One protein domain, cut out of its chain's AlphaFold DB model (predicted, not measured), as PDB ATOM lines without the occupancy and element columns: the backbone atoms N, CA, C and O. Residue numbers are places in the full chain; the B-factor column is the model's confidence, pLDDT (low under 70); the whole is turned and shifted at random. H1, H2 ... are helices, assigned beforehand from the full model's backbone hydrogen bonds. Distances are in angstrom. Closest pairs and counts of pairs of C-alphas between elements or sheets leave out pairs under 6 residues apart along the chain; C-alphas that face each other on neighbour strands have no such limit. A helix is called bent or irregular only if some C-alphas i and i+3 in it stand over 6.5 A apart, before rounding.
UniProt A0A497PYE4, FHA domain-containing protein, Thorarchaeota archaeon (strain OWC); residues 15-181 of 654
ATOM      1  N   LEU A  15     -61.653  36.893 -30.938       62.34
ATOM      2  CA  LEU A  15     -61.160  35.723 -31.671       62.34
ATOM      3  C   LEU A  15     -59.635  35.766 -31.873       62.34
ATOM      4  O   LEU A  15     -58.971  34.736 -31.778       62.34
ATOM      5  N   LYS A  16     -59.078  36.964 -32.078       62.94
ATOM      6  CA  LYS A  16     -57.643  37.224 -32.198       62.94
ATOM      7  C   LYS A  16     -56.829  36.725 -31.000       62.94
ATOM      8  O   LYS A  16     -55.723  36.218 -31.193       62.94
ATOM      9  N   ASP A  17     -57.356  36.834 -29.783       66.81
ATOM     10  CA  ASP A  17     -56.665  36.404 -28.563       66.81
ATOM     11  C   ASP A  17     -56.573  34.884 -28.430       66.81
ATOM     12  O   ASP A  17     -55.677  34.377 -27.761       66.81
ATOM     13  N   ARG A  18     -57.432  34.167 -29.157       58.41
ATOM     14  CA  ARG A  18     -57.563  32.707 -29.121       58.41
ATOM     15  C   ARG A  18     -56.739  32.002 -30.193       58.41
ATOM     16  O   ARG A  18     -56.738  30.778 -30.255       58.41
ATOM     17  N   LEU A  19     -56.070  32.743 -31.074       68.44
ATOM     18  CA  LEU A  19     -55.260  32.165 -32.143       68.44
ATOM     19  C   LEU A  19     -53.887  31.741 -31.627       68.44
ATOM     20  O   LEU A  19     -53.283  32.416 -30.793       68.44
ATOM     21  N   LYS A  20     -53.337  30.671 -32.216       69.19
ATOM     22  CA  LYS A  20     -51.940  30.251 -32.008       69.19
ATOM     23  C   LYS A  20     -51.019  31.468 -32.117       69.19
ATOM     24  O   LYS A  20     -51.124  32.204 -33.099       69.19
ATOM     25  N   ARG A  21     -50.074  31.651 -31.187       73.81
ATOM     26  CA  ARG A  21     -49.177  32.828 -31.171       73.81
ATOM     27  C   ARG A  21     -48.509  33.082 -32.526       73.81
ATOM     28  O   ARG A  21     -48.490  34.221 -32.986       73.81
ATOM     29  N   GLY A  22     -48.013  32.032 -33.185       72.06
ATOM     30  CA  GLY A  22     -47.408  32.129 -34.517       72.06
ATOM     31  C   GLY A  22     -48.387  32.599 -35.600       72.06
ATOM     32  O   GLY A  22     -48.053  33.481 -36.387       72.06
ATOM     33  N   LEU A  23     -49.613  32.072 -35.607       79.50
ATOM     34  CA  LEU A  23     -50.647  32.453 -36.575       79.50
ATOM     35  C   LEU A  23     -51.161  33.877 -36.322       79.50
ATOM     36  O   LEU A  23     -51.299  34.665 -37.253       79.50
ATOM     37  N   ARG A  24     -51.353  34.237 -35.047       85.25
ATOM     38  CA  ARG A  24     -51.745  35.579 -34.604       85.25
ATOM     39  C   ARG A  24     -50.764  36.641 -35.094       85.25
ATOM     40  O   ARG A  24     -51.193  37.689 -35.562       85.25
ATOM     41  N   LYS A  25     -49.456  36.358 -35.034       89.56
ATOM     42  CA  LYS A  25     -48.411  37.257 -35.549       89.56
ATOM     43  C   LYS A  25     -48.538  37.496 -37.055       89.56
ATOM     44  O   LYS A  25     -48.239  38.594 -37.497       89.56
ATOM     45  N   PHE A  26     -48.991  36.506 -37.828       92.38
ATOM     46  CA  PHE A  26     -49.094  36.592 -39.288       92.38
ATOM     47  C   PHE A  26     -50.423  37.144 -39.813       92.38
ATOM     48  O   PHE A  26     -50.497  37.511 -40.988       92.38
ATOM     49  N   LEU A  27     -51.451  37.273 -38.972       92.56
ATOM     50  CA  LEU A  27     -52.723  37.868 -39.383       92.56
ATOM     51  C   LEU A  27     -52.591  39.272 -40.000       92.56
ATOM     52  O   LEU A  27     -53.163  39.475 -41.074       92.56
ATOM     53  N   PRO A  28     -51.821  40.219 -39.421       93.31
ATOM     54  CA  PRO A  28     -51.657  41.542 -40.017       93.31
ATOM     55  C   PRO A  28     -50.988  41.469 -41.391       93.31
ATOM     56  O   PRO A  28     -51.296  42.272 -42.270       93.31
ATOM     57  N   VAL A  29     -50.098  40.491 -41.604       94.12
ATOM     58  CA  VAL A  29     -49.439  40.249 -42.897       94.12
ATOM     59  C   VAL A  29     -50.456  39.773 -43.923       94.12
ATOM     60  O   VAL A  29     -50.559  40.362 -44.994       94.12
ATOM     61  N   ALA A  30     -51.249  38.755 -43.587       93.25
ATOM     62  CA  ALA A  30     -52.283  38.226 -44.471       93.25
ATOM     63  C   ALA A  30     -53.346  39.285 -44.814       93.25
ATOM     64  O   ALA A  30     -53.706  39.439 -45.979       93.25
ATOM     65  N   ALA A  31     -53.792  40.071 -43.830       92.94
ATOM     66  CA  ALA A  31     -54.724  41.174 -44.052       92.94
ATOM     67  C   ALA A  31     -54.115  42.277 -44.938       92.94
ATOM     68  O   ALA A  31     -54.778  42.762 -45.853       92.94
ATOM     69  N   SER A  32     -52.839  42.622 -44.728       92.50
ATOM     70  CA  SER A  32     -52.109  43.589 -45.563       92.50
ATOM     71  C   SER A  32     -51.982  43.119 -47.016       92.50
ATOM     72  O   SER A  32     -52.202  43.909 -47.935       92.50
ATOM     73  N   VAL A  33     -51.700  41.826 -47.220       90.12
ATOM     74  CA  VAL A  33     -51.657  41.181 -48.543       90.12
ATOM     75  C   VAL A  33     -53.005  41.283 -49.251       90.12
ATOM     76  O   VAL A  33     -53.066  41.723 -50.397       90.12
ATOM     77  N   LEU A  34     -54.097  40.954 -48.561       88.06
ATOM     78  CA  LEU A  34     -55.451  41.059 -49.113       88.06
ATOM     79  C   LEU A  34     -55.860  42.505 -49.422       88.06
ATOM     80  O   LEU A  34     -56.575  42.754 -50.391       88.06
ATOM     81  N   ALA A  35     -55.406  43.464 -48.614       88.81
ATOM     82  CA  ALA A  35     -55.676  44.881 -48.826       88.81
ATOM     83  C   ALA A  35     -54.841  45.503 -49.955       88.81
ATOM     84  O   ALA A  35     -55.207  46.567 -50.466       88.81
ATOM     85  N   GLY A  36     -53.706  44.887 -50.302       86.06
ATOM     86  CA  GLY A  36     -52.676  45.497 -51.142       86.06
ATOM     87  C   GLY A  36     -52.019  46.718 -50.485       86.06
ATOM     88  O   GLY A  36     -51.548  47.615 -51.186       86.06
ATOM     89  N   VAL A  37     -52.017  46.788 -49.148       88.75
ATOM     90  CA  VAL A  37     -51.501  47.929 -48.375       88.75
ATOM     91  C   VAL A  37     -50.262  47.499 -47.606       88.75
ATOM     92  O   VAL A  37     -50.293  46.547 -46.836       88.75
ATOM     93  N   VAL A  38     -49.163  48.230 -47.785       90.06
ATOM     94  CA  VAL A  38     -47.916  47.982 -47.054       90.06
ATOM     95  C   VAL A  38     -47.979  48.698 -45.713       90.06
ATOM     96  O   VAL A  38     -47.687  49.889 -45.628       90.06
ATOM     97  N   ALA A  39     -48.361  47.972 -44.669       90.25
ATOM     98  CA  ALA A  39     -48.372  48.487 -43.310       90.25
ATOM     99  C   ALA A  39     -47.057  48.173 -42.579       90.25
ATOM    100  O   ALA A  39     -46.530  47.062 -42.673       90.25
ATOM    101  N   GLY A  40     -46.553  49.137 -41.802       90.38
ATOM    102  CA  GLY A  40     -45.332  48.983 -40.999       90.38
ATOM    103  C   GLY A  40     -45.338  47.755 -40.072       90.38
ATOM    104  O   GLY A  40     -44.383  46.979 -40.123       90.38
ATOM    105  N   PRO A  41     -46.413  47.506 -39.292       91.06
ATOM    106  CA  PRO A  41     -46.497  46.331 -38.422       91.06
ATOM    107  C   PRO A  41     -46.391  45.002 -39.178       91.06
ATOM    108  O   PRO A  41     -45.665  44.105 -38.757       91.06
ATOM    109  N   ALA A  42     -47.057  44.883 -40.331       92.25
ATOM    110  CA  ALA A  42     -46.972  43.690 -41.168       92.25
ATOM    111  C   ALA A  42     -45.556  43.482 -41.730       92.25
ATOM    112  O   ALA A  42     -45.052  42.359 -41.733       92.25
ATOM    113  N   ALA A  43     -44.894  44.558 -42.167       93.50
ATOM    114  CA  ALA A  43     -43.529  44.484 -42.686       93.50
ATOM    115  C   ALA A  43     -42.546  44.011 -41.607       93.50
ATOM    116  O   ALA A  43     -41.737  43.122 -41.867       93.50
ATOM    117  N   SER A  44     -42.678  44.536 -40.384       94.19
ATOM    118  CA  SER A  44     -41.865  44.125 -39.233       94.19
ATOM    119  C   SER A  44     -42.032  42.639 -38.908       94.19
ATOM    120  O   SER A  44     -41.031  41.953 -38.722       94.19
ATOM    121  N   VAL A  45     -43.258  42.099 -38.939       93.75
ATOM    122  CA  VAL A  45     -43.490  40.658 -38.721       93.75
ATOM    123  C   VAL A  45     -42.733  39.807 -39.741       93.75
ATOM    124  O   VAL A  45     -42.071  38.842 -39.358       93.75
ATOM    125  N   VAL A  46     -42.820  40.144 -41.034       95.12
ATOM    126  CA  VAL A  46     -42.128  39.389 -42.093       95.12
ATOM    127  C   VAL A  46     -40.613  39.495 -41.924       95.12
ATOM    128  O   VAL A  46     -39.924  38.479 -41.973       95.12
ATOM    129  N   THR A  47     -40.099  40.700 -41.676       96.44
ATOM    130  CA  THR A  47     -38.673  40.954 -41.451       96.44
ATOM    131  C   THR A  47     -38.129  40.144 -40.271       96.44
ATOM    132  O   THR A  47     -37.171  39.389 -40.446       96.44
ATOM    133  N   SER A  48     -38.766  40.215 -39.098       94.88
ATOM    134  CA  SER A  48     -38.315  39.472 -37.916       94.88
ATOM    135  C   SER A  48     -38.466  37.962 -38.088       94.88
ATOM    136  O   SER A  48     -37.627  37.200 -37.606       94.88
ATOM    137  N   PHE A  49     -39.486  37.498 -38.820       94.12
ATOM    138  CA  PHE A  49     -39.607  36.084 -39.176       94.12
ATOM    139  C   PHE A  49     -38.429  35.617 -40.036       94.12
ATOM    140  O   PHE A  49     -37.792  34.615 -39.711       94.12
ATOM    141  N   VAL A  50     -38.121  36.343 -41.114       95.12
ATOM    142  CA  VAL A  50     -37.021  36.013 -42.031       95.12
ATOM    143  C   VAL A  50     -35.682  36.045 -41.303       95.12
ATOM    144  O   VAL A  50     -34.926  35.079 -41.385       95.12
ATOM    145  N   SER A  51     -35.424  37.104 -40.534       95.69
ATOM    146  CA  SER A  51     -34.215  37.242 -39.718       95.69
ATOM    147  C   SER A  51     -34.069  36.085 -38.725       95.69
ATOM    148  O   SER A  51     -33.016  35.452 -38.655       95.69
ATOM    149  N   SER A  52     -35.152  35.709 -38.033       93.19
ATOM    150  CA  SER A  52     -35.159  34.564 -37.117       93.19
ATOM    151  C   SER A  52     -34.843  33.241 -37.825       93.19
ATOM    152  O   SER A  52     -34.017  32.471 -37.335       93.19
ATOM    153  N   GLN A  53     -35.450  32.975 -38.989       90.12
ATOM    154  CA  GLN A  53     -35.179  31.755 -39.760       90.12
ATOM    155  C   GLN A  53     -33.729  31.704 -40.260       90.12
ATOM    156  O   GLN A  53     -33.085  30.665 -40.143       90.12
ATOM    157  N   LEU A  54     -33.187  32.818 -40.756       91.81
ATOM    158  CA  LEU A  54     -31.779  32.914 -41.151       91.81
ATOM    159  C   LEU A  54     -30.844  32.707 -39.947       91.81
ATOM    160  O   LEU A  54     -29.868  31.960 -40.035       91.81
ATOM    161  N   GLY A  55     -31.193  33.263 -38.786       90.38
ATOM    162  CA  GLY A  55     -30.449  33.064 -37.544       90.38
ATOM    163  C   GLY A  55     -30.347  31.591 -37.134       90.38
ATOM    164  O   GLY A  55     -29.276  31.151 -36.715       90.38
ATOM    165  N   LYS A  56     -31.413  30.796 -37.334       85.06
ATOM    166  CA  LYS A  56     -31.429  29.339 -37.060       85.06
ATOM    167  C   LYS A  56     -30.439  28.536 -37.914       85.06
ATOM    168  O   LYS A  56     -30.104  27.402 -37.562       85.06
ATOM    169  N   ILE A  57     -29.967  29.097 -39.024       83.44
ATOM    170  CA  ILE A  57     -28.943  28.505 -39.900       83.44
ATOM    171  C   ILE A  57     -27.612  29.268 -39.834       83.44
ATOM    172  O   ILE A  57     -26.739  29.069 -40.672       83.44
ATOM    173  N   GLY A  58     -27.434  30.122 -38.819       85.38
ATOM    174  CA  GLY A  58     -26.188  30.849 -38.572       85.38
ATOM    175  C   GLY A  58     -25.970  32.075 -39.464       85.38
ATOM    176  O   GLY A  58     -24.887  32.653 -39.430       85.38
ATOM    177  N   ILE A  59     -26.977  32.494 -40.234       90.81
ATOM    178  CA  ILE A  59     -26.910  33.671 -41.100       90.81
ATOM    179  C   ILE A  59     -27.533  34.853 -40.361       90.81
ATOM    180  O   ILE A  59     -28.683  34.798 -39.930       90.81
ATOM    181  N   ARG A  60     -26.776  35.937 -40.207       94.88
ATOM    182  CA  ARG A  60     -27.273  37.185 -39.619       94.88
ATOM    183  C   ARG A  60     -27.487  38.186 -40.739       94.88
ATOM    184  O   ARG A  60     -26.593  38.372 -41.551       94.88
ATOM    185  N   VAL A  61     -28.660  38.804 -40.769       95.06
ATOM    186  CA  VAL A  61     -29.003  39.869 -41.715       95.06
ATOM    187  C   VAL A  61     -29.593  41.016 -40.913       95.06
ATOM    188  O   VAL A  61     -30.381  40.785 -39.994       95.06
ATOM    189  N   ASP A  62     -29.191  42.241 -41.237       95.31
ATOM    190  CA  ASP A  62     -29.789  43.440 -40.659       95.31
ATOM    191  C   ASP A  62     -31.257  43.542 -41.107       95.31
ATOM    192  O   ASP A  62     -31.581  43.456 -42.294       95.31
ATOM    193  N   GLU A  63     -32.163  43.706 -40.143       95.69
ATOM    194  CA  GLU A  63     -33.602  43.788 -40.394       95.69
ATOM    195  C   GLU A  63     -33.974  44.929 -41.355       95.69
ATOM    196  O   GLU A  63     -34.935  44.803 -42.121       95.69
ATOM    197  N   SER A  64     -33.196  46.015 -41.379       96.00
ATOM    198  CA  SER A  64     -33.411  47.130 -42.305       96.00
ATOM    199  C   SER A  64     -33.214  46.737 -43.771       96.00
ATOM    200  O   SER A  64     -33.925  47.245 -44.641       96.00
ATOM    201  N   GLU A  65     -32.329  45.779 -44.059       95.88
ATOM    202  CA  GLU A  65     -32.107  45.273 -45.417       95.88
ATOM    203  C   GLU A  65     -33.250  44.379 -45.905       95.88
ATOM    204  O   GLU A  65     -33.493  44.289 -47.107       95.88
ATOM    205  N   LEU A  66     -33.991  43.757 -44.984       96.81
ATOM    206  CA  LEU A  66     -35.140  42.899 -45.286       96.81
ATOM    207  C   LEU A  66     -36.426  43.692 -45.563       96.81
ATOM    208  O   LEU A  66     -37.445  43.102 -45.925       96.81
ATOM    209  N   TYR A  67     -36.410  45.019 -45.405       95.81
ATOM    210  CA  TYR A  67     -37.602  45.852 -45.573       95.81
ATOM    211  C   TYR A  67     -38.152  45.845 -47.009       95.81
ATOM    212  O   TYR A  67     -39.367  45.860 -47.220       95.81
ATOM    213  N   SER A  68     -37.280  45.806 -48.020       95.62
ATOM    214  CA  SER A  68     -37.729  45.721 -49.414       95.62
ATOM    215  C   SER A  68     -38.377  44.360 -49.700       95.62
ATOM    216  O   SER A  68     -39.489  44.315 -50.231       95.62
ATOM    217  N   PHE A  69     -37.766  43.277 -49.201       96.00
ATOM    218  CA  PHE A  69     -38.299  41.918 -49.294       96.00
ATOM    219  C   PHE A  69     -39.672  41.804 -48.622       96.00
ATOM    220  O   PHE A  69     -40.621  41.294 -49.220       96.00
ATOM    221  N   SER A  70     -39.828  42.326 -47.400       95.62
ATOM    222  CA  SER A  70     -41.112  42.281 -46.690       95.62
ATOM    223  C   SER A  70     -42.203  43.070 -47.412       95.62
ATOM    224  O   SER A  70     -43.346  42.614 -47.501       95.62
ATOM    225  N   LYS A  71     -41.853  44.204 -48.027       95.62
ATOM    226  CA  LYS A  71     -42.751  44.959 -48.907       95.62
ATOM    227  C   LYS A  71     -43.163  44.150 -50.138       95.62
ATOM    228  O   LYS A  71     -44.329  44.220 -50.527       95.62
ATOM    229  N   GLY A  72     -42.244  43.392 -50.736       93.94
ATOM    230  CA  GLY A  72     -42.540  42.453 -51.818       93.94
ATOM    231  C   GLY A  72     -43.569  41.403 -51.396       93.94
ATOM    232  O   GLY A  72     -44.580  41.228 -52.075       93.94
ATOM    233  N   VAL A  73     -43.362  40.770 -50.234       90.81
ATOM    234  CA  VAL A  73     -44.278  39.757 -49.676       90.81
ATOM    235  C   VAL A  73     -45.674  40.344 -49.475       90.81
ATOM    236  O   VAL A  73     -46.657  39.764 -49.927       90.81
ATOM    237  N   ILE A  74     -45.769  41.526 -48.856       92.31
ATOM    238  CA  ILE A  74     -47.053  42.190 -48.584       92.31
ATOM    239  C   ILE A  74     -47.773  42.601 -49.870       92.31
ATOM    240  O   ILE A  74     -48.996  42.606 -49.925       92.31
ATOM    241  N   LYS A  75     -47.039  42.917 -50.935       90.25
ATOM    242  CA  LYS A  75     -47.635  43.210 -52.243       90.25
ATOM    243  C   LYS A  75     -48.064  41.959 -53.016       90.25
ATOM    244  O   LYS A  75     -48.559  42.103 -54.130       90.25
ATOM    245  N   GLY A  76     -47.856  40.761 -52.465       85.69
ATOM    246  CA  GLY A  76     -48.119  39.507 -53.162       85.69
ATOM    247  C   GLY A  76     -47.180  39.294 -54.350       85.69
ATOM    248  O   GLY A  76     -47.608  38.789 -55.383       85.69
ATOM    249  N   ALA A  77     -45.919  39.727 -54.249       88.50
ATOM    250  CA  ALA A  77     -44.936  39.466 -55.295       88.50
ATOM    251  C   ALA A  77     -44.760  37.952 -55.516       88.50
ATOM    252  O   ALA A  77     -44.803  37.157 -54.574       88.50
ATOM    253  N   GLY A  78     -44.534  37.559 -56.772       82.75
ATOM    254  CA  GLY A  78     -44.292  36.162 -57.127       82.75
ATOM    255  C   GLY A  78     -43.049  35.596 -56.436       82.75
ATOM    256  O   GLY A  78     -42.081  36.317 -56.182       82.75
ATOM    257  N   ILE A  79     -43.058  34.290 -56.160       84.25
ATOM    258  CA  ILE A  79     -41.988  33.627 -55.403       84.25
ATOM    259  C   ILE A  79     -40.596  33.814 -56.008       84.25
ATOM    260  O   ILE A  79     -39.636  33.975 -55.264       84.25
ATOM    261  N   ASP A  80     -40.483  33.833 -57.335       85.38
ATOM    262  CA  ASP A  80     -39.196  33.989 -58.016       85.38
ATOM    263  C   ASP A  80     -38.617  35.393 -57.803       85.38
ATOM    264  O   ASP A  80     -37.420  35.540 -57.572       85.38
ATOM    265  N   VAL A  81     -39.473  36.421 -57.772       91.19
ATOM    266  CA  VAL A  81     -39.064  37.802 -57.470       91.19
ATOM    267  C   VAL A  81     -38.545  37.896 -56.039       91.19
ATOM    268  O   VAL A  81     -37.472  38.442 -55.801       91.19
ATOM    269  N   LEU A  82     -39.275  37.306 -55.090       92.31
ATOM    270  CA  LEU A  82     -38.884  37.284 -53.680       92.31
ATOM    271  C   LEU A  82     -37.590  36.498 -53.452       92.31
ATOM    272  O   LEU A  82     -36.762  36.898 -52.637       92.31
ATOM    273  N   LYS A  83     -37.392  35.397 -54.187       91.50
ATOM    274  CA  LYS A  83     -36.137  34.640 -54.181       91.50
ATOM    275  C   LYS A  83     -34.976  35.508 -54.629       91.50
ATOM    276  O   LYS A  83     -34.011  35.615 -53.884       91.50
ATOM    277  N   GLU A  84     -35.066  36.134 -55.799       94.50
ATOM    278  CA  GLU A  84     -33.989  36.982 -56.321       94.50
ATOM    279  C   GLU A  84     -33.684  38.163 -55.394       94.50
ATOM    280  O   GLU A  84     -32.520  38.496 -55.170       94.50
ATOM    281  N   GLU A  85     -34.714  38.748 -54.783       96.62
ATOM    282  CA  GLU A  85     -34.541  39.812 -53.803       96.62
ATOM    283  C   GLU A  85     -33.786  39.322 -52.559       96.62
ATOM    284  O   GLU A  85     -32.769  39.912 -52.188       96.62
ATOM    285  N   LEU A  86     -34.194  38.199 -51.962       96.06
ATOM    286  CA  LEU A  86     -33.496  37.633 -50.806       96.06
ATOM    287  C   LEU A  86     -32.078  37.152 -51.162       96.06
ATOM    288  O   LEU A  86     -31.152  37.351 -50.380       96.06
ATOM    289  N   ILE A  87     -31.876  36.598 -52.362       95.81
ATOM    290  CA  ILE A  87     -30.549  36.267 -52.905       95.81
ATOM    291  C   ILE A  87     -29.680  37.526 -52.966       95.81
ATOM    292  O   ILE A  87     -28.518  37.485 -52.569       95.81
ATOM    293  N   SER A  88     -30.220  38.647 -53.454       96.81
ATOM    294  CA  SER A  88     -29.476  39.907 -53.560       96.81
ATOM    295  C   SER A  88     -29.042  40.446 -52.195       96.81
ATOM    296  O   SER A  88     -27.916  40.929 -52.065       96.81
ATOM    297  N   ILE A  89     -29.890  40.288 -51.173       96.56
ATOM    298  CA  ILE A  89     -29.594  40.656 -49.786       96.56
ATOM    299  C   ILE A  89     -28.474  39.762 -49.247       96.56
ATOM    300  O   ILE A  89     -27.440  40.255 -48.805       96.56
ATOM    301  N   LEU A  90     -28.617  38.441 -49.379       94.94
ATOM    302  CA  LEU A  90     -27.641  37.480 -48.861       94.94
ATOM    303  C   LEU A  90     -26.292  37.504 -49.594       94.94
ATOM    304  O   LEU A  90     -25.277  37.160 -48.999       94.94
ATOM    305  N   ARG A  91     -26.230  37.954 -50.855       96.19
ATOM    306  CA  ARG A  91     -24.961  38.129 -51.596       96.19
ATOM    307  C   ARG A  91     -24.024  39.165 -50.978       96.19
ATOM    308  O   ARG A  91     -22.833  39.148 -51.282       96.19
ATOM    309  N   LYS A  92     -24.534  40.068 -50.137       94.88
ATOM    310  CA  LYS A  92     -23.701  41.029 -49.403       94.88
ATOM    311  C   LYS A  92     -22.828  40.340 -48.350       94.88
ATOM    312  O   LYS A  92     -21.745  40.837 -48.034       94.88
ATOM    313  N   GLU A  93     -23.248  39.172 -47.865       90.19
ATOM    314  CA  GLU A  93     -22.482  38.358 -46.927       90.19
ATOM    315  C   GLU A  93     -21.367  37.591 -47.644       90.19
ATOM    316  O   GLU A  93     -21.561  36.507 -48.193       90.19
ATOM    317  N   LYS A  94     -20.148  38.141 -47.595       88.69
ATOM    318  CA  LYS A  94     -18.960  37.619 -48.304       88.69
ATOM    319  C   LYS A  94     -18.589  36.165 -47.974       88.69
ATOM    320  O   LYS A  94     -17.767  35.584 -48.673       88.69
ATOM    321  N   LYS A  95     -19.119  35.604 -46.883       90.56
ATOM    322  CA  LYS A  95     -18.803  34.246 -46.413       90.56
ATOM    323  C   LYS A  95     -19.675  33.163 -47.043       90.56
ATOM    324  O   LYS A  95     -19.326  31.993 -46.914       90.56
ATOM    325  N   LEU A  96     -20.794  33.526 -47.667       85.69
ATOM    326  CA  LEU A  96     -21.736  32.556 -48.213       85.69
ATOM    327  C   LEU A  96     -21.378  32.219 -49.658       85.69
ATOM    328  O   LEU A  96     -21.175  33.105 -50.491       85.69
ATOM    329  N   THR A  97     -21.328  30.928 -49.973       88.31
ATOM    330  CA  THR A  97     -21.265  30.479 -51.366       88.31
ATOM    331  C   THR A  97     -22.606  30.732 -52.064       88.31
ATOM    332  O   THR A  97     -23.637  30.950 -51.421       88.31
ATOM    333  N   LYS A  98     -22.627  30.694 -53.404       87.44
ATOM    334  CA  LYS A  98     -23.882  30.798 -54.174       87.44
ATOM    335  C   LYS A  98     -24.873  29.715 -53.740       87.44
ATOM    336  O   LYS A  98     -26.080  29.940 -53.678       87.44
ATOM    337  N   GLU A  99     -24.328  28.552 -53.435       77.44
ATOM    338  CA  GLU A  99     -25.010  27.393 -52.918       77.44
ATOM    339  C   GLU A  99     -25.622  27.709 -51.535       77.44
ATOM    340  O   GLU A  99     -26.842  27.641 -51.359       77.44
ATOM    341  N   ASP A 100     -24.832  28.148 -50.557       78.94
ATOM    342  CA  ASP A 100     -25.353  28.484 -49.220       78.94
ATOM    343  C   ASP A 100     -26.511  29.491 -49.285       78.94
ATOM    344  O   ASP A 100     -27.539  29.309 -48.626       78.94
ATOM    345  N   ILE A 101     -26.387  30.505 -50.151       89.19
ATOM    346  CA  ILE A 101     -27.425  31.514 -50.389       89.19
ATOM    347  C   ILE A 101     -28.722  30.867 -50.888       89.19
ATOM    348  O   ILE A 101     -29.791  31.142 -50.345       89.19
ATOM    349  N   GLN A 102     -28.655  29.990 -51.893       85.62
ATOM    350  CA  GLN A 102     -29.852  29.345 -52.439       85.62
ATOM    351  C   GLN A 102     -30.556  28.466 -51.395       85.62
ATOM    352  O   GLN A 102     -31.785  28.493 -51.293       85.62
ATOM    353  N   SER A 103     -29.785  27.724 -50.592       78.62
ATOM    354  CA  SER A 103     -30.325  26.888 -49.511       78.62
ATOM    355  C   SER A 103     -30.996  27.724 -48.427       78.62
ATOM    356  O   SER A 103     -32.086  27.382 -47.969       78.62
ATOM    357  N   ALA A 104     -30.368  28.833 -48.034       86.62
ATOM    358  CA  ALA A 104     -30.916  29.762 -47.056       86.62
ATOM    359  C   ALA A 104     -32.234  30.386 -47.534       86.62
ATOM    360  O   ALA A 104     -33.204  30.450 -46.782       86.62
ATOM    361  N   VAL A 105     -32.298  30.788 -48.805       90.38
ATOM    362  CA  VAL A 105     -33.506  31.351 -49.419       90.38
ATOM    363  C   VAL A 105     -34.656  30.347 -49.381       90.38
ATOM    364  O   VAL A 105     -35.757  30.686 -48.942       90.38
ATOM    365  N   ASP A 106     -34.406  29.100 -49.783       82.56
ATOM    366  CA  ASP A 106     -35.428  28.051 -49.785       82.56
ATOM    367  C   ASP A 106     -35.886  27.677 -48.363       82.56
ATOM    368  O   ASP A 106     -37.084  27.466 -48.142       82.56
ATOM    369  N   TYR A 107     -34.959  27.665 -47.397       83.25
ATOM    370  CA  TYR A 107     -35.231  27.438 -45.973       83.25
ATOM    371  C   TYR A 107     -36.167  28.499 -45.371       83.25
ATOM    372  O   TYR A 107     -37.002  28.189 -44.523       83.25
ATOM    373  N   VAL A 108     -36.051  29.755 -45.811       90.12
ATOM    374  CA  VAL A 108     -36.839  30.887 -45.295       90.12
ATOM    375  C   VAL A 108     -38.198  30.998 -45.975       90.12
ATOM    376  O   VAL A 108     -39.234  31.114 -45.314       90.12
ATOM    377  N   ILE A 109     -38.203  30.996 -47.309       89.62
ATOM    378  CA  ILE A 109     -39.381  31.349 -48.110       89.62
ATOM    379  C   ILE A 109     -40.520  30.358 -47.887       89.62
ATOM    380  O   ILE A 109     -41.694  30.725 -47.859       89.62
ATOM    381  N   ARG A 110     -40.198  29.085 -47.696       82.62
ATOM    382  CA  ARG A 110     -41.214  28.045 -47.633       82.62
ATOM    383  C   ARG A 110     -42.035  28.053 -46.335       82.62
ATOM    384  O   ARG A 110     -43.264  28.073 -46.441       82.62
ATOM    385  N   PRO A 111     -41.428  28.068 -45.131       83.88
ATOM    386  CA  PRO A 111     -42.165  28.295 -43.893       83.88
ATOM    387  C   PRO A 111     -42.958  29.606 -43.910       83.88
ATOM    388  O   PRO A 111     -44.100  29.617 -43.458       83.88
ATOM    389  N   LEU A 112     -42.390  30.679 -44.480       89.94
ATOM    390  CA  LEU A 112     -43.065  31.974 -44.614       89.94
ATOM    391  C   LEU A 112     -44.390  31.835 -45.372       89.94
ATOM    392  O   LEU A 112     -45.447  32.206 -44.861       89.94
ATOM    393  N   PHE A 113     -44.347  31.251 -46.570       86.31
ATOM    394  CA  PHE A 113     -45.538  31.086 -47.398       86.31
ATOM    395  C   PHE A 113     -46.555  30.120 -46.809       86.31
ATOM    396  O   PHE A 113     -47.756  30.344 -46.930       86.31
ATOM    397  N   ALA A 114     -46.103  29.069 -46.135       81.88
ATOM    398  CA  ALA A 114     -47.013  28.140 -45.491       81.88
ATOM    399  C   ALA A 114     -47.747  28.787 -44.292       81.88
ATOM    400  O   ALA A 114     -48.948  28.562 -44.133       81.88
ATOM    401  N   ARG A 115     -47.089  29.669 -43.518       85.44
ATOM    402  CA  ARG A 115     -47.744  30.488 -42.474       85.44
ATOM    403  C   ARG A 115     -48.689  31.535 -43.054       85.44
ATOM    404  O   ARG A 115     -49.783  31.733 -42.521       85.44
ATOM    405  N   LEU A 116     -48.293  32.178 -44.151       87.19
ATOM    406  CA  LEU A 116     -49.146  33.128 -44.859       87.19
ATOM    407  C   LEU A 116     -50.413  32.439 -45.382       87.19
ATOM    408  O   LEU A 116     -51.508  32.945 -45.170       87.19
ATOM    409  N   ASN A 117     -50.278  31.252 -45.977       84.38
ATOM    410  CA  ASN A 117     -51.400  30.452 -46.458       84.38
ATOM    411  C   ASN A 117     -52.356  30.043 -45.322       84.38
ATOM    412  O   ASN A 117     -53.562  30.219 -45.457       84.38
ATOM    413  N   GLU A 118     -51.833  29.549 -44.188       83.19
ATOM    414  CA  GLU A 118     -52.653  29.212 -43.004       83.19
ATOM    415  C   GLU A 118     -53.434  30.441 -42.505       83.19
ATOM    416  O   GLU A 118     -54.620  30.350 -42.193       83.19
ATOM    417  N   SER A 119     -52.788  31.611 -42.494       88.19
ATOM    418  CA  SER A 119     -53.407  32.872 -42.068       88.19
ATOM    419  C   SER A 119     -54.475  33.354 -43.052       88.19
ATOM    420  O   SER A 119     -55.535  33.811 -42.634       88.19
ATOM    421  N   LEU A 120     -54.226  33.228 -44.358       86.25
ATOM    422  CA  LEU A 120     -55.182  33.592 -45.402       86.25
ATOM    423  C   LEU A 120     -56.432  32.709 -45.355       86.25
ATOM    424  O   LEU A 120     -57.531  33.245 -45.441       86.25
ATOM    425  N   GLU A 121     -56.299  31.393 -45.174       83.56
ATOM    426  CA  GLU A 121     -57.450  30.482 -45.024       83.56
ATOM    427  C   GLU A 121     -58.262  30.779 -43.752       83.56
ATOM    428  O   GLU A 121     -59.498  30.729 -43.749       83.56
ATOM    429  N   LEU A 122     -57.591  31.167 -42.664       84.25
ATOM    430  CA  LEU A 122     -58.279  31.609 -41.452       84.25
ATOM    431  C   LEU A 122     -59.076  32.900 -41.693       84.25
ATOM    432  O   LEU A 122     -60.253  32.969 -41.348       84.25
ATOM    433  N   LEU A 123     -58.477  33.906 -42.338       87.25
ATOM    434  CA  LEU A 123     -59.183  35.142 -42.690       87.25
ATOM    435  C   LEU A 123     -60.329  34.897 -43.685       87.25
ATOM    436  O   LEU A 123     -61.352  35.574 -43.620       87.25
ATOM    437  N   LYS A 124     -60.193  33.905 -44.579       86.00
ATOM    438  CA  LYS A 124     -61.251  33.475 -45.510       86.00
ATOM    439  C   LYS A 124     -62.469  32.930 -44.774       86.00
ATOM    440  O   LYS A 124     -63.604  33.237 -45.121       86.00
ATOM    441  N   SER A 125     -62.220  32.091 -43.773       81.94
ATOM    442  CA  SER A 125     -63.270  31.449 -42.985       81.94
ATOM    443  C   SER A 125     -63.848  32.360 -41.898       81.94
ATOM    444  O   SER A 125     -64.917  32.053 -41.372       81.94
ATOM    445  N   ASN A 126     -63.196  33.490 -41.590       86.50
ATOM    446  CA  ASN A 126     -63.639  34.419 -40.556       86.50
ATOM    447  C   ASN A 126     -63.597  35.895 -40.996       86.50
ATOM    448  O   ASN A 126     -62.605  36.610 -40.842       86.50
ATOM    449  N   ARG A 127     -64.734  36.370 -41.514       88.56
ATOM    450  CA  ARG A 127     -64.899  37.734 -42.036       88.56
ATOM    451  C   ARG A 127     -64.757  38.825 -40.975       88.56
ATOM    452  O   ARG A 127     -64.271  39.907 -41.291       88.56
ATOM    453  N   GLU A 128     -65.199  38.571 -39.747       88.50
ATOM    454  CA  GLU A 128     -65.102  39.546 -38.653       88.50
ATOM    455  C   GLU A 128     -63.640  39.800 -38.290       88.50
ATOM    456  O   GLU A 128     -63.215  40.952 -38.234       88.50
ATOM    457  N   LEU A 129     -62.852  38.726 -38.186       88.12
ATOM    458  CA  LEU A 129     -61.411  38.802 -37.963       88.12
ATOM    459  C   LEU A 129     -60.694  39.591 -39.060       88.12
ATOM    460  O   LEU A 129     -59.814  40.394 -38.771       88.12
ATOM    461  N   LEU A 130     -61.073  39.393 -40.326       90.12
ATOM    462  CA  LEU A 130     -60.519  40.174 -41.431       90.12
ATOM    463  C   LEU A 130     -60.795  41.670 -41.254       90.12
ATOM    464  O   LEU A 130     -59.890  42.479 -41.433       90.12
ATOM    465  N   VAL A 131     -62.026  42.046 -40.896       89.88
ATOM    466  CA  VAL A 131     -62.382  43.453 -40.663       89.88
ATOM    467  C   VAL A 131     -61.573  44.032 -39.501       89.88
ATOM    468  O   VAL A 131     -61.014  45.114 -39.661       89.88
ATOM    469  N   GLU A 132     -61.462  43.305 -38.387       90.44
ATOM    470  CA  GLU A 132     -60.658  43.692 -37.220       90.44
ATOM    471  C   GLU A 132     -59.199  43.952 -37.620       90.44
ATOM    472  O   GLU A 132     -58.656  45.024 -37.361       90.44
ATOM    473  N   GLN A 133     -58.578  43.014 -38.341       92.81
ATOM    474  CA  GLN A 133     -57.190  43.156 -38.783       92.81
ATOM    475  C   GLN A 133     -56.999  44.324 -39.753       92.81
ATOM    476  O   GLN A 133     -56.018  45.051 -39.653       92.81
ATOM    477  N   LEU A 134     -57.931  44.556 -40.679       90.62
ATOM    478  CA  LEU A 134     -57.852  45.698 -41.594       90.62
ATOM    479  C   LEU A 134     -58.004  47.040 -40.855       90.62
ATOM    480  O   LEU A 134     -57.317  48.003 -41.198       90.62
ATOM    481  N   GLN A 135     -58.850  47.106 -39.824       90.19
ATOM    482  CA  GLN A 135     -58.996  48.295 -38.978       90.19
ATOM    483  C   GLN A 135     -57.725  48.584 -38.173       90.19
ATOM    484  O   GLN A 135     -57.298  49.734 -38.107       90.19
ATOM    485  N   GLU A 136     -57.075  47.555 -37.621       90.94
ATOM    486  CA  GLU A 136     -55.781  47.695 -36.931       90.94
ATOM    487  C   GLU A 136     -54.666  48.209 -37.852       90.94
ATOM    488  O   GLU A 136     -53.725  48.857 -37.397       90.94
ATOM    489  N   LEU A 137     -54.789  47.962 -39.158       89.94
ATOM    490  CA  LEU A 137     -53.896  48.494 -40.191       89.94
ATOM    491  C   LEU A 137     -54.277  49.917 -40.644       89.94
ATOM    492  O   LEU A 137     -53.641  50.456 -41.548       89.94
ATOM    493  N   GLY A 138     -55.299  50.528 -40.036       91.06
ATOM    494  CA  GLY A 138     -55.767  51.881 -40.344       91.06
ATOM    495  C   GLY A 138     -56.673  51.981 -41.576       91.06
ATOM    496  O   GLY A 138     -56.860  53.077 -42.099       91.06
ATOM    497  N   ILE A 139     -57.230  50.869 -42.069       88.06
ATOM    498  CA  ILE A 139     -58.132  50.871 -43.231       88.06
ATOM    499  C   ILE A 139     -59.567  51.140 -42.763       88.06
ATOM    500  O   ILE A 139     -60.122  50.412 -41.937       88.06
ATOM    501  N   GLU A 140     -60.206  52.172 -43.320       88.31
ATOM    502  CA  GLU A 140     -61.563  52.557 -42.929       88.31
ATOM    503  C   GLU A 140     -62.612  51.482 -43.264       88.31
ATOM    504  O   GLU A 140     -62.644  50.891 -44.346       88.31
ATOM    505  N   THR A 141     -63.579  51.289 -42.361       80.94
ATOM    506  CA  THR A 141     -64.618  50.243 -42.482       80.94
ATOM    507  C   THR A 141     -65.487  50.395 -43.734       80.94
ATOM    508  O   THR A 141     -65.983  49.408 -44.289       80.94
ATOM    509  N   ARG A 142     -65.661  51.634 -44.213       81.00
ATOM    510  CA  ARG A 142     -66.412  51.936 -45.436       81.00
ATOM    511  C   ARG A 142     -65.733  51.351 -46.676       81.00
ATOM    512  O   ARG A 142     -66.431  50.836 -47.552       81.00
ATOM    513  N   ASP A 143     -64.407  51.382 -46.727       80.00
ATOM    514  CA  ASP A 143     -63.630  50.847 -47.844       80.00
ATOM    515  C   ASP A 143     -63.547  49.325 -47.795       80.00
ATOM    516  O   ASP A 143     -63.652  48.674 -48.835       80.00
ATOM    517  N   ILE A 144     -63.486  48.744 -46.592       78.50
ATOM    518  CA  ILE A 144     -63.516  47.287 -46.405       78.50
ATOM    519  C   ILE A 144     -64.811  46.698 -46.981       78.50
ATOM    520  O   ILE A 144     -64.764  45.764 -47.781       78.50
ATOM    521  N   LYS A 145     -65.979  47.269 -46.642       78.31
ATOM    522  CA  LYS A 145     -67.275  46.774 -47.145       78.31
ATOM    523  C   LYS A 145     -67.378  46.828 -48.670       78.31
ATOM    524  O   LYS A 145     -67.953  45.918 -49.259       78.31
ATOM    525  N   LYS A 146     -66.812  47.860 -49.304       79.62
ATOM    526  CA  LYS A 146     -66.783  47.991 -50.770       79.62
ATOM    527  C   LYS A 146     -65.831  46.992 -51.428       79.62
ATOM    528  O   LYS A 146     -66.105  46.532 -52.530       79.62
ATOM    529  N   ARG A 147     -64.720  46.664 -50.763       76.94
ATOM    530  CA  ARG A 147     -63.650  45.820 -51.311       76.94
ATOM    531  C   ARG A 147     -63.785  44.340 -50.979       76.94
ATOM    532  O   ARG A 147     -63.065  43.541 -51.564       76.94
ATOM    533  N   ILE A 148     -64.692  43.945 -50.090       78.31
ATOM    534  CA  ILE A 148     -64.745  42.564 -49.592       78.31
ATOM    535  C   ILE A 148     -64.948  41.520 -50.699       78.31
ATOM    536  O   ILE A 148     -64.243  40.520 -50.718       78.31
ATOM    537  N   GLY A 149     -65.805  41.803 -51.687       75.88
ATOM    538  CA  GLY A 149     -65.992  40.911 -52.837       75.88
ATOM    539  C   GLY A 149     -64.738  40.809 -53.713       75.88
ATOM    540  O   GLY A 149     -64.378  39.724 -54.157       75.88
ATOM    541  N   SER A 150     -64.012  41.918 -53.914       77.88
ATOM    542  CA  SER A 150     -62.721  41.884 -54.619       77.88
ATOM    543  C   SER A 150     -61.620  41.194 -53.809       77.88
ATOM    544  O   SER A 150     -60.760  40.544 -54.396       77.88
ATOM    545  N   ILE A 151     -61.671  41.289 -52.476       77.12
ATOM    546  CA  ILE A 151     -60.746  40.614 -51.564       77.12
ATOM    547  C   ILE A 151     -60.947  39.099 -51.641       77.12
ATOM    548  O   ILE A 151     -59.957  38.390 -51.736       77.12
ATOM    549  N   GLU A 152     -62.183  38.595 -51.680       76.88
ATOM    550  CA  GLU A 152     -62.455  37.154 -51.820       76.88
ATOM    551  C   GLU A 152     -61.924  36.585 -53.148       76.88
ATOM    552  O   GLU A 152     -61.311  35.514 -53.178       76.88
ATOM    553  N   VAL A 153     -62.103  37.315 -54.256       77.94
ATOM    554  CA  VAL A 153     -61.553  36.925 -55.568       77.94
ATOM    555  C   VAL A 153     -60.023  36.933 -55.539       77.94
ATOM    556  O   VAL A 153     -59.394  35.965 -55.972       77.94
ATOM    557  N   LEU A 154     -59.420  37.995 -54.997       74.75
ATOM    558  CA  LEU A 154     -57.970  38.111 -54.855       74.75
ATOM    559  C   LEU A 154     -57.405  37.019 -53.936       74.75
ATOM    560  O   LEU A 154     -56.373  36.437 -54.244       74.75
ATOM    561  N   GLN A 155     -58.102  36.695 -52.851       76.94
ATOM    562  CA  GLN A 155     -57.722  35.654 -51.906       76.94
ATOM    563  C   GLN A 155     -57.659  34.285 -52.576       76.94
ATOM    564  O   GLN A 155     -56.665  33.586 -52.415       76.94
ATOM    565  N   ASN A 156     -58.677  33.906 -53.354       77.38
ATOM    566  CA  ASN A 156     -58.659  32.637 -54.084       77.38
ATOM    567  C   ASN A 156     -57.517  32.592 -55.103       77.38
ATOM    568  O   ASN A 156     -56.799  31.599 -55.160       77.38
ATOM    569  N   LYS A 157     -57.295  33.693 -55.835       78.81
ATOM    570  CA  LYS A 157     -56.167  33.811 -56.761       78.81
ATOM    571  C   LYS A 157     -54.824  33.624 -56.046       78.81
ATOM    572  O   LYS A 157     -54.015  32.823 -56.497       78.81
ATOM    573  N   ILE A 158     -54.608  34.309 -54.921       73.94
ATOM    574  CA  ILE A 158     -53.378  34.185 -54.128       73.94
ATOM    575  C   ILE A 158     -53.220  32.756 -53.610       73.94
ATOM    576  O   ILE A 158     -52.143  32.191 -53.724       73.94
ATOM    577  N   LEU A 159     -54.272  32.139 -53.069       74.19
ATOM    578  CA  LEU A 159     -54.214  30.758 -52.579       74.19
ATOM    579  C   LEU A 159     -53.846  29.769 -53.694       74.19
ATOM    580  O   LEU A 159     -53.075  28.838 -53.459       74.19
ATOM    581  N   ASP A 160     -54.364  29.962 -54.905       76.38
ATOM    582  CA  ASP A 160     -54.029  29.114 -56.048       76.38
ATOM    583  C   ASP A 160     -52.596  29.357 -56.545       76.38
ATOM    584  O   ASP A 160     -51.865  28.392 -56.776       76.38
ATOM    585  N   GLU A 161     -52.139  30.612 -56.582       75.12
ATOM    586  CA  GLU A 161     -50.734  30.947 -56.845       75.12
ATOM    587  C   GLU A 161     -49.805  30.328 -55.788       75.12
ATOM    588  O   GLU A 161     -48.780  29.752 -56.134       75.12
ATOM    589  N   LEU A 162     -50.170  30.350 -54.502       70.06
ATOM    590  CA  LEU A 162     -49.395  29.718 -53.429       70.06
ATOM    591  C   LEU A 162     -49.323  28.194 -53.581       70.06
ATOM    592  O   LEU A 162     -48.274  27.593 -53.320       70.06
ATOM    593  N   LYS A 163     -50.407  27.548 -54.028       73.00
ATOM    594  CA  LYS A 163     -50.406  26.107 -54.340       73.00
ATOM    595  C   LYS A 163     -49.484  25.797 -55.514       73.00
ATOM    596  O   LYS A 163     -48.705  24.844 -55.433       73.00
ATOM    597  N   GLU A 164     -49.531  26.598 -56.575       75.19
ATOM    598  CA  GLU A 164     -48.633  26.452 -57.724       75.19
ATOM    599  C   GLU A 164     -47.172  26.665 -57.301       75.19
ATOM    600  O   GLU A 164     -46.312  25.818 -57.556       75.19
ATOM    601  N   GLN A 165     -46.898  27.721 -56.533       72.31
ATOM    602  CA  GLN A 165     -45.581  28.016 -55.974       72.31
ATOM    603  C   GLN A 165     -45.070  26.894 -55.063       72.31
ATOM    604  O   GLN A 165     -43.877  26.592 -55.087       72.31
ATOM    605  N   ARG A 166     -45.940  26.208 -54.307       69.38
ATOM    606  CA  ARG A 166     -45.563  25.025 -53.513       69.38
ATOM    607  C   ARG A 166     -45.039  23.893 -54.397       69.38
ATOM    608  O   ARG A 166     -44.072  23.233 -54.020       69.38
ATOM    609  N   SER A 167     -45.634  23.679 -55.573       69.62
ATOM    610  CA  SER A 167     -45.145  22.685 -56.536       69.62
ATOM    611  C   SER A 167     -43.767  23.068 -57.096       69.62
ATOM    612  O   SER A 167     -42.856  22.236 -57.130       69.62
ATOM    613  N   THR A 168     -43.566  24.351 -57.409       72.00
ATOM    614  CA  THR A 168     -42.274  24.892 -57.847       72.00
ATOM    615  C   THR A 168     -41.218  24.777 -56.754       72.00
ATOM    616  O   THR A 168     -40.109  24.323 -57.030       72.00
ATOM    617  N   LEU A 169     -41.559  25.092 -55.501       68.19
ATOM    618  CA  LEU A 169     -40.677  24.902 -54.350       68.19
ATOM    619  C   LEU A 169     -40.271  23.441 -54.184       68.19
ATOM    620  O   LEU A 169     -39.103  23.183 -53.927       68.19
ATOM    621  N   ASN A 170     -41.187  22.487 -54.371       69.69
ATOM    622  CA  ASN A 170     -40.849  21.063 -54.310       69.69
ATOM    623  C   ASN A 170     -39.854  20.671 -55.412       69.69
ATOM    624  O   ASN A 170     -38.894  19.954 -55.144       69.69
ATOM    625  N   ARG A 171     -40.050  21.168 -56.639       73.62
ATOM    626  CA  ARG A 171     -39.136  20.919 -57.763       73.62
ATOM    627  C   ARG A 171     -37.752  21.518 -57.513       73.62
ATOM    628  O   ARG A 171     -36.749  20.831 -57.699       73.62
ATOM    629  N   LEU A 172     -37.696  22.782 -57.094       68.44
ATOM    630  CA  LEU A 172     -36.446  23.481 -56.784       68.44
ATOM    631  C   LEU A 172     -35.733  22.834 -55.600       68.44
ATOM    632  O   LEU A 172     -34.526  22.646 -55.652       68.44
ATOM    633  N   PHE A 173     -36.482  22.393 -54.593       72.06
ATOM    634  CA  PHE A 173     -35.953  21.629 -53.474       72.06
ATOM    635  C   PHE A 173     -35.277  20.334 -53.939       72.06
ATOM    636  O   PHE A 173     -34.160  20.059 -53.523       72.06
ATOM    637  N   SER A 174     -35.895  19.561 -54.838       70.75
ATOM    638  CA  SER A 174     -35.257  18.349 -55.375       70.75
ATOM    639  C   SER A 174     -33.963  18.663 -56.135       70.75
ATOM    640  O   SER A 174     -33.000  17.907 -56.042       70.75
ATOM    641  N   GLN A 175     -33.912  19.792 -56.853       71.69
ATOM    642  CA  GLN A 175     -32.694  20.259 -57.527       71.69
ATOM    643  C   GLN A 175     -31.628  20.755 -56.547       71.69
ATOM    644  O   GLN A 175     -30.437  20.586 -56.791       71.69
ATOM    645  N   LEU A 176     -32.044  21.395 -55.455       71.00
ATOM    646  CA  LEU A 176     -31.159  21.822 -54.388       71.00
ATOM    647  C   LEU A 176     -30.574  20.588 -53.705       71.00
ATOM    648  O   LEU A 176     -29.372  20.395 -53.703       71.00
ATOM    649  N   ILE A 177     -31.394  19.664 -53.229       73.62
ATOM    650  CA  ILE A 177     -30.890  18.455 -52.580       73.62
ATOM    651  C   ILE A 177     -30.000  17.627 -53.525       73.62
ATOM    652  O   ILE A 177     -28.969  17.136 -53.083       73.62
ATOM    653  N   SER A 178     -30.289  17.548 -54.829       70.12
ATOM    654  CA  SER A 178     -29.393  16.843 -55.761       70.12
ATOM    655  C   SER A 178     -28.036  17.535 -55.957       70.12
ATOM    656  O   SER A 178     -27.028  16.860 -56.174       70.12
ATOM    657  N   LYS A 179     -27.987  18.871 -55.856       68.06
ATOM    658  CA  LYS A 179     -26.748  19.664 -55.918       68.06
ATOM    659  C   LYS A 179     -25.961  19.646 -54.602       68.06
ATOM    660  O   LYS A 179     -24.740  19.581 -54.640       68.06
ATOM    661  N   PHE A 180     -26.654  19.684 -53.465       63.56
ATOM    662  CA  PHE A 180     -26.088  19.824 -52.113       63.56
ATOM    663  C   PHE A 180     -26.034  18.514 -51.332       63.56
ATOM    664  O   PHE A 180     -25.664  18.511 -50.155       63.56
ATOM    665  N   GLY A 181     -26.457  17.410 -51.947       62.41
ATOM    666  CA  GLY A 181     -26.407  16.084 -51.351       62.41
ATOM    667  C   GLY A 181     -24.982  15.703 -50.951       62.41
ATOM    668  O   GLY A 181     -24.036  16.479 -51.063       62.41
TER     669      GLY A 181
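AT A GLANCE: This is residues 15 to 181 of the 654 residues of the protein "FHA domain-containing protein" of Thorarchaeota archaeon (strain OWC) (UniProt A0A497PYE4). Two long helices, H6 and H8, run side by side in opposite ways along an elongated, all-helix body. H2 crosses H6, H3 and H5 pack on it, and the hairpin H4 and H5 joins that side; H7 makes the turn at one end, with small H1 nearby. The printed part has 167 residues, with eight named helices, H1 to H8 in order, and no named strand. It is compact, with a radius of gyration of the C-alphas of 16.4 A and spans of 51 by 30 by 27 A.

HOW THE PARTS SIT: H1, residues 15 to 18, is close to but not clearly touching H2, residues 21 to 35; their closest C-alphas, Lys 16 and Arg 24, are 6.6 A apart. H2 touches H3, residues 40 to 55, at Val 29 and Ala 42, 4.6 A, a steep tilt of 51 degrees. H4, residues 67 to 74, and H5, residues 79 to 90, form a hairpin, closest at the C-alphas of Phe 69 and Glu 85, 6.2 A. H6, residues 98 to 125, touches H2 about perpendicular at 82 degrees, closest at Ala 30 and Leu 120, 5.5 A. H7, residues 127 to 136, touches H2 at Pro 28 and Gln 133, 5.9 A. H8, residues 141 to 180, touches H6 at a tilt of 33 degrees, only just shallow, at Asn 117 and Leu 159, 6.7 A. Every O i to N i+4 pair is within hydrogen-bond range in H3, H4, H5 and H7, against 9 of 11 in H2, 22 of 24 in H6 and 34 of 36 in H8; H1 is too short.

IN THESE COORDINATES: H1 begins at C-alpha 15 (-61.160, 35.723, -31.671). H6 is 41.0 A long and H8 50.0 A, ending at C-alpha 180 (-26.088, 19.824, -52.113). H8 is irregular, with a kink of 60 degrees near residue 149; H2 is only just irregular, C-alphas 25 and 28 being 7.0 A apart.

THE WHOLE: The two C-alphas farthest apart, Arg 142 and Gly 181, are 54.0 A apart. The printed part has no cut, and the link from H3 to H4 is long. Fourteen residues are under 70 in pLDDT, among them 15 to 20 and 179 to 181.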